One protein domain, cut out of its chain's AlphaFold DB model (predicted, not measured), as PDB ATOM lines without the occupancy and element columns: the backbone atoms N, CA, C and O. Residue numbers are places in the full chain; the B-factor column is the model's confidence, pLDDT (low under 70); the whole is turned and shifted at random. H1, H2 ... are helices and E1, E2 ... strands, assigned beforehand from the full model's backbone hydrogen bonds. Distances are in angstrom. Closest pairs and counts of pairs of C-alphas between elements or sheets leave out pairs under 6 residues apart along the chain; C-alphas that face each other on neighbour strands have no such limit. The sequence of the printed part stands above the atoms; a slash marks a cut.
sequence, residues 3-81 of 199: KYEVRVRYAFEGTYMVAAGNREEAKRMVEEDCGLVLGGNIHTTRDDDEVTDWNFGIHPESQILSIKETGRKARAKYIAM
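What this domain is: This is residues 3 to 81 of the 199 residues of an uncharacterized protein of Bacteroides ovatus SD CMC 3f (UniProt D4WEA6). This is a long rod: a two-stranded arm, E1 with E6, runs on into a second two-stranded ribbon, E2 with E5, which makes a loose head with H1 and the small hairpin E3 and E4. After E6, residues 70 to 81 have no named element and fold back beside the arm. The printed part has 79 residues, with one named helix and six named strands in the order E1, E2, H1, E3, E4, E5, E6; the three two-stranded sheets are antiparallel and the class is mixed. The whole is extended, with a radius of gyration of the C-alphas of 18.2 A and spans of 58 by 21 by 21 A.

How they stand to each other: Start at E1, residues 4 to 11, antiparallel at 166 degrees to E6, residues 61 to 69; look for N 5 and O 68, 2.9 A apart. E1 runs on into E2, residues 14 to 18, at 28 degrees. E2 is antiparallel to E5, residues 51 to 56, at 176 degrees, with N 17 and O 53 at 2.9 A. Next comes H1, residues 23 to 33, with every O i to N i+4 pair within hydrogen-bond range; its closest C-alphas to E2 are those of Ala 26 and Val 18, 6.3 A apart. E3, residues 34 to 36, and E4, residues 42 to 44, form a hairpin, with N 43 and O 35 at 2.9 A. E1 and H1 are apart.

Where its parts are: Find C-alpha 4 at (32.369, 79.646, 56.007); E1 runs 22.4 A from there. H1 begins at (-4.125, 72.482, 28.561) and is 15.2 A long. E2 measures 13.0 A, E5 12.9 A, and E3 and E4 7.5 A each. E6 runs 23.7 A to C-alpha 69 at (36.312, 79.320, 53.854).

The domain as a whole: The two C-alphas farthest apart are those of Gly 21 and Gly 71, 58.4 A. The printed part has no cut and no long link. Mean pLDDT of the printed part is 72.0; residues 57 to 66 and 69 to 81 are among those under 70.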
ATOM      1  N   LYS A   3      34.917  80.772  59.929       75.62
ATOM      2  CA  LYS A   3      33.618  81.096  59.319       75.62
ATOM      3  C   LYS A   3      33.634  80.712  57.841       75.62
ATOM      4  O   LYS A   3      34.621  80.982  57.148       75.62
ATOM      5  N   TYR A   4      32.540  80.117  57.378       76.06
ATOM      6  CA  TYR A   4      32.369  79.646  56.007       76.06
ATOM      7  C   TYR A   4      31.088  80.232  55.412       76.06
ATOM      8  O   TYR A   4      30.049  80.243  56.065       76.06
ATOM      9  N   GLU A   5      31.162  80.693  54.168       72.25
ATOM     10  CA  GLU A   5      29.991  80.976  53.338       72.25
ATOM     11  C   GLU A   5      29.644  79.691  52.575       72.25
ATOM     12  O   GLU A   5      30.448  79.197  51.776       72.25
ATOM     13  N   VAL A   6      28.459  79.134  52.828       70.06
ATOM     14  CA  VAL A   6      27.965  77.925  52.155       70.06
ATOM     15  C   VAL A   6      26.784  78.310  51.279       70.06
ATOM     16  O   VAL A   6      25.759  78.775  51.767       70.06
ATOM     17  N   ARG A   7      26.927  78.115  49.966       66.44
ATOM     18  CA  ARG A   7      25.826  78.277  49.013       66.44
ATOM     19  C   ARG A   7      25.152  76.928  48.824       66.44
ATOM     20  O   ARG A   7      25.785  76.003  48.315       66.44
ATOM     21  N   VAL A   8      23.882  76.845  49.197       60.41
ATOM     22  CA  VAL A   8      23.028  75.665  49.019       60.41
ATOM     23  C   VAL A   8      21.912  75.960  48.023       60.41
ATOM     24  O   VAL A   8      21.537  77.116  47.823       60.41
ATOM     25  N   ARG A   9      21.401  74.912  47.387       72.06
ATOM     26  CA  ARG A   9      20.183  74.916  46.584       72.06
ATOM     27  C   ARG A   9      19.351  73.706  46.978       72.06
ATOM     28  O   ARG A   9      19.893  72.613  47.094       72.06
ATOM     29  N   TYR A  10      18.058  73.934  47.116       67.38
ATOM     30  CA  TYR A  10      17.046  72.906  47.276       67.38
ATOM     31  C   TYR A  10      16.151  72.970  46.042       67.38
ATOM     32  O   TYR A  10      15.694  74.059  45.688       67.38
ATOM     33  N   ALA A  11      15.987  71.850  45.346       71.19
ATOM     34  CA  ALA A  11      15.128  71.750  44.174       71.19
ATOM     35  C   ALA A  11      14.099  70.641  44.387       71.19
ATOM     36  O   ALA A  11      14.456  69.519  44.740       71.19
ATOM     37  N   PHE A  12      12.832  70.974  44.170       71.00
ATOM     38  CA  PHE A  12      11.739  70.017  44.114       71.00
ATOM     39  C   PHE A  12      11.304  69.920  42.658       71.00
ATOM     40  O   PHE A  12      11.069  70.946  42.018       71.00
ATOM     41  N   GLU A  13      11.222  68.704  42.139       74.44
ATOM     42  CA  GLU A  13      10.680  68.431  40.815       74.44
ATOM     43  C   GLU A  13       9.690  67.280  40.940       74.44
ATOM     44  O   GLU A  13       9.889  66.349  41.725       74.44
ATOM     45  N   GLY A  14       8.605  67.380  40.188       77.69
ATOM     46  CA  GLY A  14       7.567  66.377  40.170       77.69
ATOM     47  C   GLY A  14       6.453  66.752  39.213       77.69
ATOM     48  O   GLY A  14       6.483  67.804  38.565       77.69
ATOM     49  N   THR A  15       5.479  65.862  39.105       85.06
ATOM     50  CA  THR A  15       4.348  66.010  38.190       85.06
ATOM     51  C   THR A  15       3.033  65.898  38.937       85.06
ATOM     52  O   THR A  15       2.880  65.035  39.801       85.06
ATOM     53  N   TYR A  16       2.087  66.756  38.567       84.31
ATOM     54  CA  TYR A  16       0.678  66.598  38.898       84.31
ATOM     55  C   TYR A  16      -0.046  66.017  37.689       84.31
ATOM     56  O   TYR A  16       0.099  66.530  36.574       84.31
ATOM     57  N   MET A  17      -0.846  64.982  37.908       88.75
ATOM     58  CA  MET A  17      -1.878  64.576  36.966       88.75
ATOM     59  C   MET A  17      -3.191  65.238  37.366       88.75
ATOM     60  O   MET A  17      -3.678  65.002  38.465       88.75
ATOM     61  N   VAL A  18      -3.739  66.078  36.482       89.44
ATOM     62  CA  VAL A  18      -4.951  66.866  36.752       89.44
ATOM     63  C   VAL A  18      -6.038  66.586  35.714       89.44
ATOM     64  O   VAL A  18      -5.754  66.493  34.515       89.44
ATOM     65  N   ALA A  19      -7.286  66.462  36.163       90.69
ATOM     66  CA  ALA A  19      -8.454  66.339  35.299       90.69
ATOM     67  C   ALA A  19      -8.913  67.732  34.826       90.69
ATOM     68  O   ALA A  19      -9.488  68.500  35.587       90.69
ATOM     69  N   ALA A  20      -8.658  68.064  33.557       92.38
ATOM     70  CA  ALA A  20      -8.978  69.370  32.974       92.38
ATOM     71  C   ALA A  20      -9.582  69.235  31.570       92.38
ATOM     72  O   ALA A  20      -9.243  68.317  30.820       92.38
ATOM     73  N   GLY A  21     -10.425  70.186  31.163       90.62
ATOM     74  CA  GLY A  21     -11.019  70.218  29.827       90.62
ATOM     75  C   GLY A  21     -10.039  70.627  28.723       90.62
ATOM     76  O   GLY A  21     -10.276  70.339  27.550       90.62
ATOM     77  N   ASN A  22      -8.943  71.310  29.067       91.94
ATOM     78  CA  ASN A  22      -7.880  71.701  28.134       91.94
ATOM     79  C   ASN A  22      -6.544  71.993  28.848       91.94
ATOM     80  O   ASN A  22      -6.448  71.984  30.074       91.94
ATOM     81  N   ARG A  23      -5.488  72.249  28.059       92.62
ATOM     82  CA  ARG A  23      -4.125  72.482  28.561       92.62
ATOM     83  C   ARG A  23      -4.003  73.786  29.348       92.62
ATOM     84  O   ARG A  23      -3.269  73.833  30.331       92.62
ATOM     85  N   GLU A  24      -4.668  74.845  28.901       92.50
ATOM     86  CA  GLU A  24      -4.650  76.152  29.555       92.50
ATOM     87  C   GLU A  24      -5.319  76.085  30.930       92.50
ATOM     88  O   GLU A  24      -4.810  76.656  31.891       92.50
ATOM     89  N   GLU A  25      -6.414  75.333  31.033       91.06
ATOM     90  CA  GLU A  25      -7.085  75.025  32.289       91.06
ATOM     91  C   GLU A  25      -6.186  74.200  33.207       91.06
ATOM     92  O   GLU A  25      -5.924  74.656  34.312       91.06
ATOM     93  N   ALA A  26      -5.617  73.083  32.737       91.75
ATOM     94  CA  ALA A  26      -4.682  72.271  33.528       91.75
ATOM     95  C   ALA A  26      -3.520  73.101  34.094       91.75
ATOM     96  O   ALA A  26      -3.133  72.949  35.250       91.75
ATOM     97  N   LYS A  27      -2.971  74.014  33.282       89.50
ATOM     98  CA  LYS A  27      -1.916  74.929  33.714       89.50
ATOM     99  C   LYS A  27      -2.405  75.860  34.826       89.50
ATOM    100  O   LYS A  27      -1.721  75.989  35.835       89.50
ATOM    101  N   ARG A  28      -3.568  76.490  34.641       88.56
ATOM    102  CA  ARG A  28      -4.153  77.399  35.631       88.56
ATOM    103  C   ARG A  28      -4.440  76.681  36.953       88.56
ATOM    104  O   ARG A  28      -4.102  77.222  37.992       88.56
ATOM    105  N   MET A  29      -4.975  75.456  36.903       91.25
ATOM    106  CA  MET A  29      -5.222  74.623  38.090       91.25
ATOM    107  C   MET A  29      -3.944  74.448  38.920       91.25
ATOM    108  O   MET A  29      -3.942  74.688  40.119       91.25
ATOM    109  N   VAL A  30      -2.830  74.076  38.282       87.69
ATOM    110  CA  VAL A  30      -1.562  73.872  39.003       87.69
ATOM    111  C   VAL A  30      -0.967  75.194  39.500       87.69
ATOM    112  O   VAL A  30      -0.354  75.220  40.560       87.69
ATOM    113  N   GLU A  31      -1.118  76.294  38.760       84.00
ATOM    114  CA  GLU A  31      -0.583  77.602  39.171       84.00
ATOM    115  C   GLU A  31      -1.372  78.253  40.318       84.00
ATOM    116  O   GLU A  31      -0.777  78.978  41.115       84.00
ATOM    117  N   GLU A  32      -2.685  78.032  40.385       84.38
ATOM    118  CA  GLU A  32      -3.572  78.664  41.370       84.38
ATOM    119  C   GLU A  32      -3.789  77.787  42.611       84.38
ATOM    120  O   GLU A  32      -3.837  78.318  43.719       84.38
ATOM    121  N   ASP A  33      -3.850  76.461  42.441       84.06
ATOM    122  CA  ASP A  33      -4.324  75.528  43.473       84.06
ATOM    123  C   ASP A  33      -3.252  74.528  43.951       84.06
ATOM    124  O   ASP A  33      -3.560  73.611  44.713       84.06
ATOM    125  N   CYS A  34      -2.000  74.640  43.488       83.88
ATOM    126  CA  CYS A  34      -0.879  73.794  43.927       83.88
ATOM    127  C   CYS A  34       0.333  74.646  44.334       83.88
ATOM    128  O   CYS A  34       0.665  75.631  43.673       83.88
ATOM    129  N   GLY A  35       1.056  74.266  45.394       76.50
ATOM    130  CA  GLY A  35       2.168  75.093  45.870       76.50
ATOM    131  C   GLY A  35       3.068  74.481  46.942       76.50
ATOM    132  O   GLY A  35       2.918  73.333  47.344       76.50
ATOM    133  N   LEU A  36       4.030  75.283  47.411       70.38
ATOM    134  CA  LEU A  36       4.964  74.952  48.496       70.38
ATOM    135  C   LEU A  36       4.759  75.924  49.662       70.38
ATOM    136  O   LEU A  36       4.795  77.138  49.456       70.38
ATOM    137  N   VAL A  37       4.630  75.407  50.884       58.16
ATOM    138  CA  VAL A  37       4.624  76.244  52.095       58.16
ATOM    139  C   VAL A  37       6.049  76.380  52.634       58.16
ATOM    140  O   VAL A  37       6.772  75.395  52.786       58.16
ATOM    141  N   LEU A  38       6.483  77.610  52.932       40.97
ATOM    142  CA  LEU A  38       7.792  77.860  53.544       40.97
ATOM    143  C   LEU A  38       7.880  77.176  54.916       40.97
ATOM    144  O   LEU A  38       7.107  77.490  55.814       40.97
ATOM    145  N   GLY A  39       8.857  76.279  55.077       47.94
ATOM    146  CA  GLY A  39       9.016  75.461  56.284       47.94
ATOM    147  C   GLY A  39       8.265  74.125  56.250       47.94
ATOM    148  O   GLY A  39       8.309  73.406  57.241       47.94
ATOM    149  N   GLY A  40       7.621  73.777  55.129       54.88
ATOM    150  CA  GLY A  40       6.830  72.556  54.984       54.88
ATOM    151  C   GLY A  40       6.828  71.962  53.571       54.88
ATOM    152  O   GLY A  40       7.626  72.334  52.708       54.88
ATOM    153  N   ASN A  41       5.936  70.985  53.390       55.94
ATOM    154  CA  ASN A  41       5.788  70.162  52.191       55.94
ATOM    155  C   ASN A  41       5.047  70.898  51.056       55.94
ATOM    156  O   ASN A  41       4.518  72.003  51.214       55.94
ATOM    157  N   ILE A  42       5.031  70.269  49.885       73.38
ATOM    158  CA  ILE A  42       4.191  70.652  48.744       73.38
ATOM    159  C   ILE A  42       2.710  70.324  49.096       73.38
ATOM    160  O   ILE A  42       2.485  69.474  49.956       73.38
ATOM    161  N   HIS A  43       1.712  70.995  48.508       73.19
ATOM    162  CA  HIS A  43       0.271  70.774  48.764       73.19
ATOM    163  C   HIS A  43      -0.609  71.138  47.548       73.19
ATOM    164  O   HIS A  43      -0.124  71.770  46.602       73.19
ATOM    165  N   THR A  44      -1.896  70.764  47.591       76.88
ATOM    166  CA  THR A  44      -2.954  71.217  46.669       76.88
ATOM    167  C   THR A  44      -4.280  71.437  47.409       76.88
ATOM    168  O   THR A  44      -4.507  70.809  48.438       76.88
ATOM    169  N   THR A  45      -5.131  72.339  46.912       79.00
ATOM    170  CA  THR A  45      -6.490  72.614  47.429       79.00
ATOM    171  C   THR A  45      -7.598  71.894  46.653       79.00
ATOM    172  O   THR A  45      -8.780  72.137  46.887       79.00
ATOM    173  N   ARG A  46      -7.222  71.039  45.700       80.94
ATOM    174  CA  ARG A  46      -8.130  70.284  44.828       80.94
ATOM    175  C   ARG A  46      -8.519  68.945  45.448       80.94
ATOM    176  O   ARG A  46      -7.751  68.393  46.229       80.94
ATOM    177  N   ASP A  47      -9.680  68.425  45.057       78.56
ATOM    178  CA  ASP A  47     -10.173  67.127  45.529       78.56
ATOM    179  C   ASP A  47      -9.392  65.943  44.895       78.56
ATOM    180  O   ASP A  47      -8.811  66.054  43.806       78.56
ATOM    181  N   ASP A  48      -9.395  64.781  45.565       74.88
ATOM    182  CA  ASP A  48      -8.641  63.567  45.180       74.88
ATOM    183  C   ASP A  48      -9.042  62.977  43.810       74.88
ATOM    184  O   ASP A  48      -8.282  62.223  43.194       74.88
ATOM    185  N   ASP A  49     -10.239  63.292  43.312       81.44
ATOM    186  CA  ASP A  49     -10.708  62.902  41.980       81.44
ATOM    187  C   ASP A  49     -10.273  63.881  40.874       81.44
ATOM    188  O   ASP A  49     -10.264  63.512  39.694       81.44
ATOM    189  N   GLU A  50      -9.849  65.096  41.236       80.31
ATOM    190  CA  GLU A  50      -9.313  66.096  40.309       80.31
ATOM    191  C   GLU A  50      -7.794  65.989  40.134       80.31
ATOM    192  O   GLU A  50      -7.289  66.234  39.032       80.31
ATOM    193  N   VAL A  51      -7.066  65.616  41.192       83.12
ATOM    194  CA  VAL A  51      -5.606  65.435  41.187       83.12
ATOM    195  C   VAL A  51      -5.267  64.011  41.616       83.12
ATOM    196  O   VAL A  51      -5.142  63.705  42.794       83.12
ATOM    197  N   THR A  52      -5.112  63.123  40.638       76.19
ATOM    198  CA  THR A  52      -5.158  61.671  40.885       76.19
ATOM    199  C   THR A  52      -3.792  61.000  41.016       76.19
ATOM    200  O   THR A  52      -3.690  59.915  41.586       76.19
ATOM    201  N   ASP A  53      -2.737  61.620  40.485       74.62
ATOM    202  CA  ASP A  53      -1.372  61.086  40.531       74.62
ATOM    203  C   ASP A  53      -0.379  62.232  40.711       74.62
ATOM    204  O   ASP A  53       0.049  62.903  39.762       74.62
ATOM    205  N   TRP A  54      -0.081  62.506  41.976       74.62
ATOM    206  CA  TRP A  54       0.855  63.533  42.376       74.62
ATOM    207  C   TRP A  54       2.177  62.892  42.818       74.62
ATOM    208  O   TRP A  54       2.265  62.223  43.846       74.62
ATOM    209  N   ASN A  55       3.225  63.118  42.022       74.31
ATOM    210  CA  ASN A  55       4.529  62.483  42.185       74.31
ATOM    211  C   ASN A  55       5.631  63.532  42.373       74.31
ATOM    212  O   ASN A  55       6.236  63.985  41.399       74.31
ATOM    213  N   PHE A  56       5.863  63.956  43.617       72.56
ATOM    214  CA  PHE A  56       6.956  64.859  43.990       72.56
ATOM    215  C   PHE A  56       7.797  64.235  45.100       72.56
ATOM    216  O   PHE A  56       7.284  63.569  46.000       72.56
ATOM    217  N   GLY A  57       9.098  64.516  45.085       61.97
ATOM    218  CA  GLY A  57       9.946  64.252  46.242       61.97
ATOM    219  C   GLY A  57       9.546  65.155  47.410       61.97
ATOM    220  O   GLY A  57       9.533  66.374  47.277       61.97
ATOM    221  N   ILE A  58       9.253  64.563  48.566       57.78
ATOM    222  CA  ILE A  58       8.911  65.285  49.810       57.78
ATOM    223  C   ILE A  58      10.155  65.984  50.384       57.78
ATOM    224  O   ILE A  58      10.074  66.987  51.087       57.78
ATOM    225  N   HIS A  59      11.336  65.483  50.015       58.84
ATOM    226  CA  HIS A  59      12.615  66.094  50.324       58.84
ATOM    227  C   HIS A  59      13.225  66.655  49.042       58.84
ATOM    228  O   HIS A  59      13.340  65.923  48.054       58.84
ATOM    229  N   PRO A  60      13.647  67.927  49.044       63.56
ATOM    230  CA  PRO A  60      14.272  68.511  47.877       63.56
ATOM    231  C   PRO A  60      15.608  67.837  47.607       63.56
ATOM    232  O   PRO A  60      16.382  67.550  48.531       63.56
ATOM    233  N   GLU A  61      15.948  67.708  46.328       66.12
ATOM    234  CA  GLU A  61      17.328  67.447  45.967       66.12
ATOM    235  C   GLU A  61      18.183  68.598  46.509       66.12
ATOM    236  O   GLU A  61      17.974  69.782  46.217       66.12
ATOM    237  N   SER A  62      19.120  68.232  47.375       62.53
ATOM    238  CA  SER A  62      19.944  69.171  48.118       62.53
ATOM    239  C   SER A  62      21.312  69.257  47.462       62.53
ATOM    240  O   SER A  62      22.083  68.297  47.457       62.53
ATOM    241  N   GLN A  63      21.639  70.425  46.917       63.81
ATOM    242  CA  GLN A  63      22.893  70.671  46.218       63.81
ATOM    243  C   GLN A  63      23.718  71.742  46.940       63.81
ATOM    244  O   GLN A  63      23.347  72.916  46.989       63.81
ATOM    245  N   ILE A  64      24.897  71.369  47.450       65.12
ATOM    246  CA  ILE A  64      25.901  72.348  47.888       65.12
ATOM    247  C   ILE A  64      26.605  72.886  46.642       65.12
ATOM    248  O   ILE A  64      27.420  72.208  46.017       65.12
ATOM    249  N   LEU A  65      26.288  74.124  46.277       67.81
ATOM    250  CA  LEU A  65      26.814  74.777  45.082       67.81
ATOM    251  C   LEU A  65      28.270  75.216  45.264       67.81
ATOM    252  O   LEU A  65      29.070  75.135  44.334       67.81
ATOM    253  N   SER A  66      28.624  75.715  46.450       68.69
ATOM    254  CA  SER A  66      30.003  76.073  46.785       68.69
ATOM    255  C   SER A  66      30.179  76.296  48.281       68.69
ATOM    256  O   SER A  66      29.311  76.895  48.914       68.69
ATOM    257  N   ILE A  67      31.348  75.937  48.805       71.94
ATOM    258  CA  ILE A  67      31.782  76.274  50.164       71.94
ATOM    259  C   ILE A  67      32.992  77.196  50.048       71.94
ATOM    260  O   ILE A  67      33.973  76.846  49.388       71.94
ATOM    261  N   LYS A  68      32.941  78.367  50.682       70.44
ATOM    262  CA  LYS A  68      34.081  79.279  50.799       70.44
ATOM    263  C   LYS A  68      34.468  79.422  52.261       70.44
ATOM    264  O   LYS A  68      33.719  79.977  53.056       70.44
ATOM    265  N   GLU A  69      35.658  78.947  52.602       68.94
ATOM    266  CA  GLU A  69      36.312  79.320  53.854       68.94
ATOM    267  C   GLU A  69      36.843  80.744  53.724       68.94
ATOM    268  O   GLU A  69      37.410  81.112  52.688       68.94
ATOM    269  N   THR A  70      36.705  81.545  54.776       59.31
ATOM    270  CA  THR A  70      37.304  82.879  54.790       59.31
ATOM    271  C   THR A  70      38.838  82.726  54.779       59.31
ATOM    272  O   THR A  70      39.436  82.475  55.818       59.31
ATOM    273  N   GLY A  71      39.479  82.815  53.600       58.94
ATOM    274  CA  GLY A  71      40.943  82.756  53.435       58.94
ATOM    275  C   GLY A  71      41.537  81.637  52.554       58.94
ATOM    276  O   GLY A  71      42.757  81.619  52.391       58.94
ATOM    277  N   ARG A  72      40.754  80.723  51.945       57.38
ATOM    278  CA  ARG A  72      41.280  79.651  51.052       57.38
ATOM    279  C   ARG A  72      40.424  79.409  49.793       57.38
ATOM    280  O   ARG A  72      39.213  79.598  49.806       57.38
ATOM    281  N   LYS A  73      41.059  78.989  48.682       53.94
ATOM    282  CA  LYS A  73      40.395  78.687  47.389       53.94
ATOM    283  C   LYS A  73      39.583  77.381  47.460       53.94
ATOM    284  O   LYS A  73      40.110  76.352  47.872       53.94
ATOM    285  N   ALA A  74      38.331  77.428  47.000       54.06
ATOM    286  CA  ALA A  74      37.374  76.320  47.031       54.06
ATOM    287  C   ALA A  74      37.661  75.219  45.985       54.06
ATOM    288  O   ALA A  74      38.057  75.510  44.856       54.06
ATOM    289  N   ARG A  75      37.379  73.957  46.338       52.75
ATOM    290  CA  ARG A  75      37.164  72.835  45.404       52.75
ATOM    291  C   ARG A  75      35.760  72.284  45.661       52.75
ATOM    292  O   ARG A  75      35.489  71.857  46.777       52.75
ATOM    293  N   ALA A  76      34.880  72.307  44.661       53.12
ATOM    294  CA  ALA A  76      33.554  71.692  44.747       53.12
ATOM    295  C   ALA A  76      33.602  70.261  44.185       53.12
ATOM    296  O   ALA A  76      34.252  70.020  43.168       53.12
ATOM    297  N   LYS A  77      32.929  69.316  44.848       51.53
ATOM    298  CA  LYS A  77      32.734  67.936  44.387       51.53
ATOM    299  C   LYS A  77      31.243  67.611  44.515       51.53
ATOM    300  O   LYS A  77      30.644  67.953  45.529       51.53
ATOM    301  N   TYR A  78      30.670  67.000  43.481       51.47
ATOM    302  CA  TYR A  78      29.234  66.747  43.330       51.47
ATOM    303  C   TYR A  78      28.886  65.295  43.677       51.47
ATOM    304  O   TYR A  78      29.528  64.390  43.145       51.47
ATOM    305  N   ILE A  79      27.866  65.084  44.515       53.72
ATOM    306  CA  ILE A  79      27.103  63.829  44.641       53.72
ATOM    307  C   ILE A  79      25.652  64.241  44.929       53.72
ATOM    308  O   ILE A  79      25.389  64.823  45.977       53.72
ATOM    309  N   ALA A  80      24.740  63.986  43.991       51.16
ATOM    310  CA  ALA A  80      23.302  64.052  44.235       51.16
ATOM    311  C   ALA A  80      22.896  62.795  45.013       51.16
ATOM    312  O   ALA A  80      23.202  61.684  44.578       51.16
ATOM    313  N   MET A  81      22.268  62.955  46.175       57.50
ATOM    314  CA  MET A  81      21.742  61.834  46.955       57.50
ATOM    315  C   MET A  81      20.214  61.907  46.904       57.50
ATOM    316  O   MET A  81      19.634  62.858  47.419       57.50
TER     317      MET A  81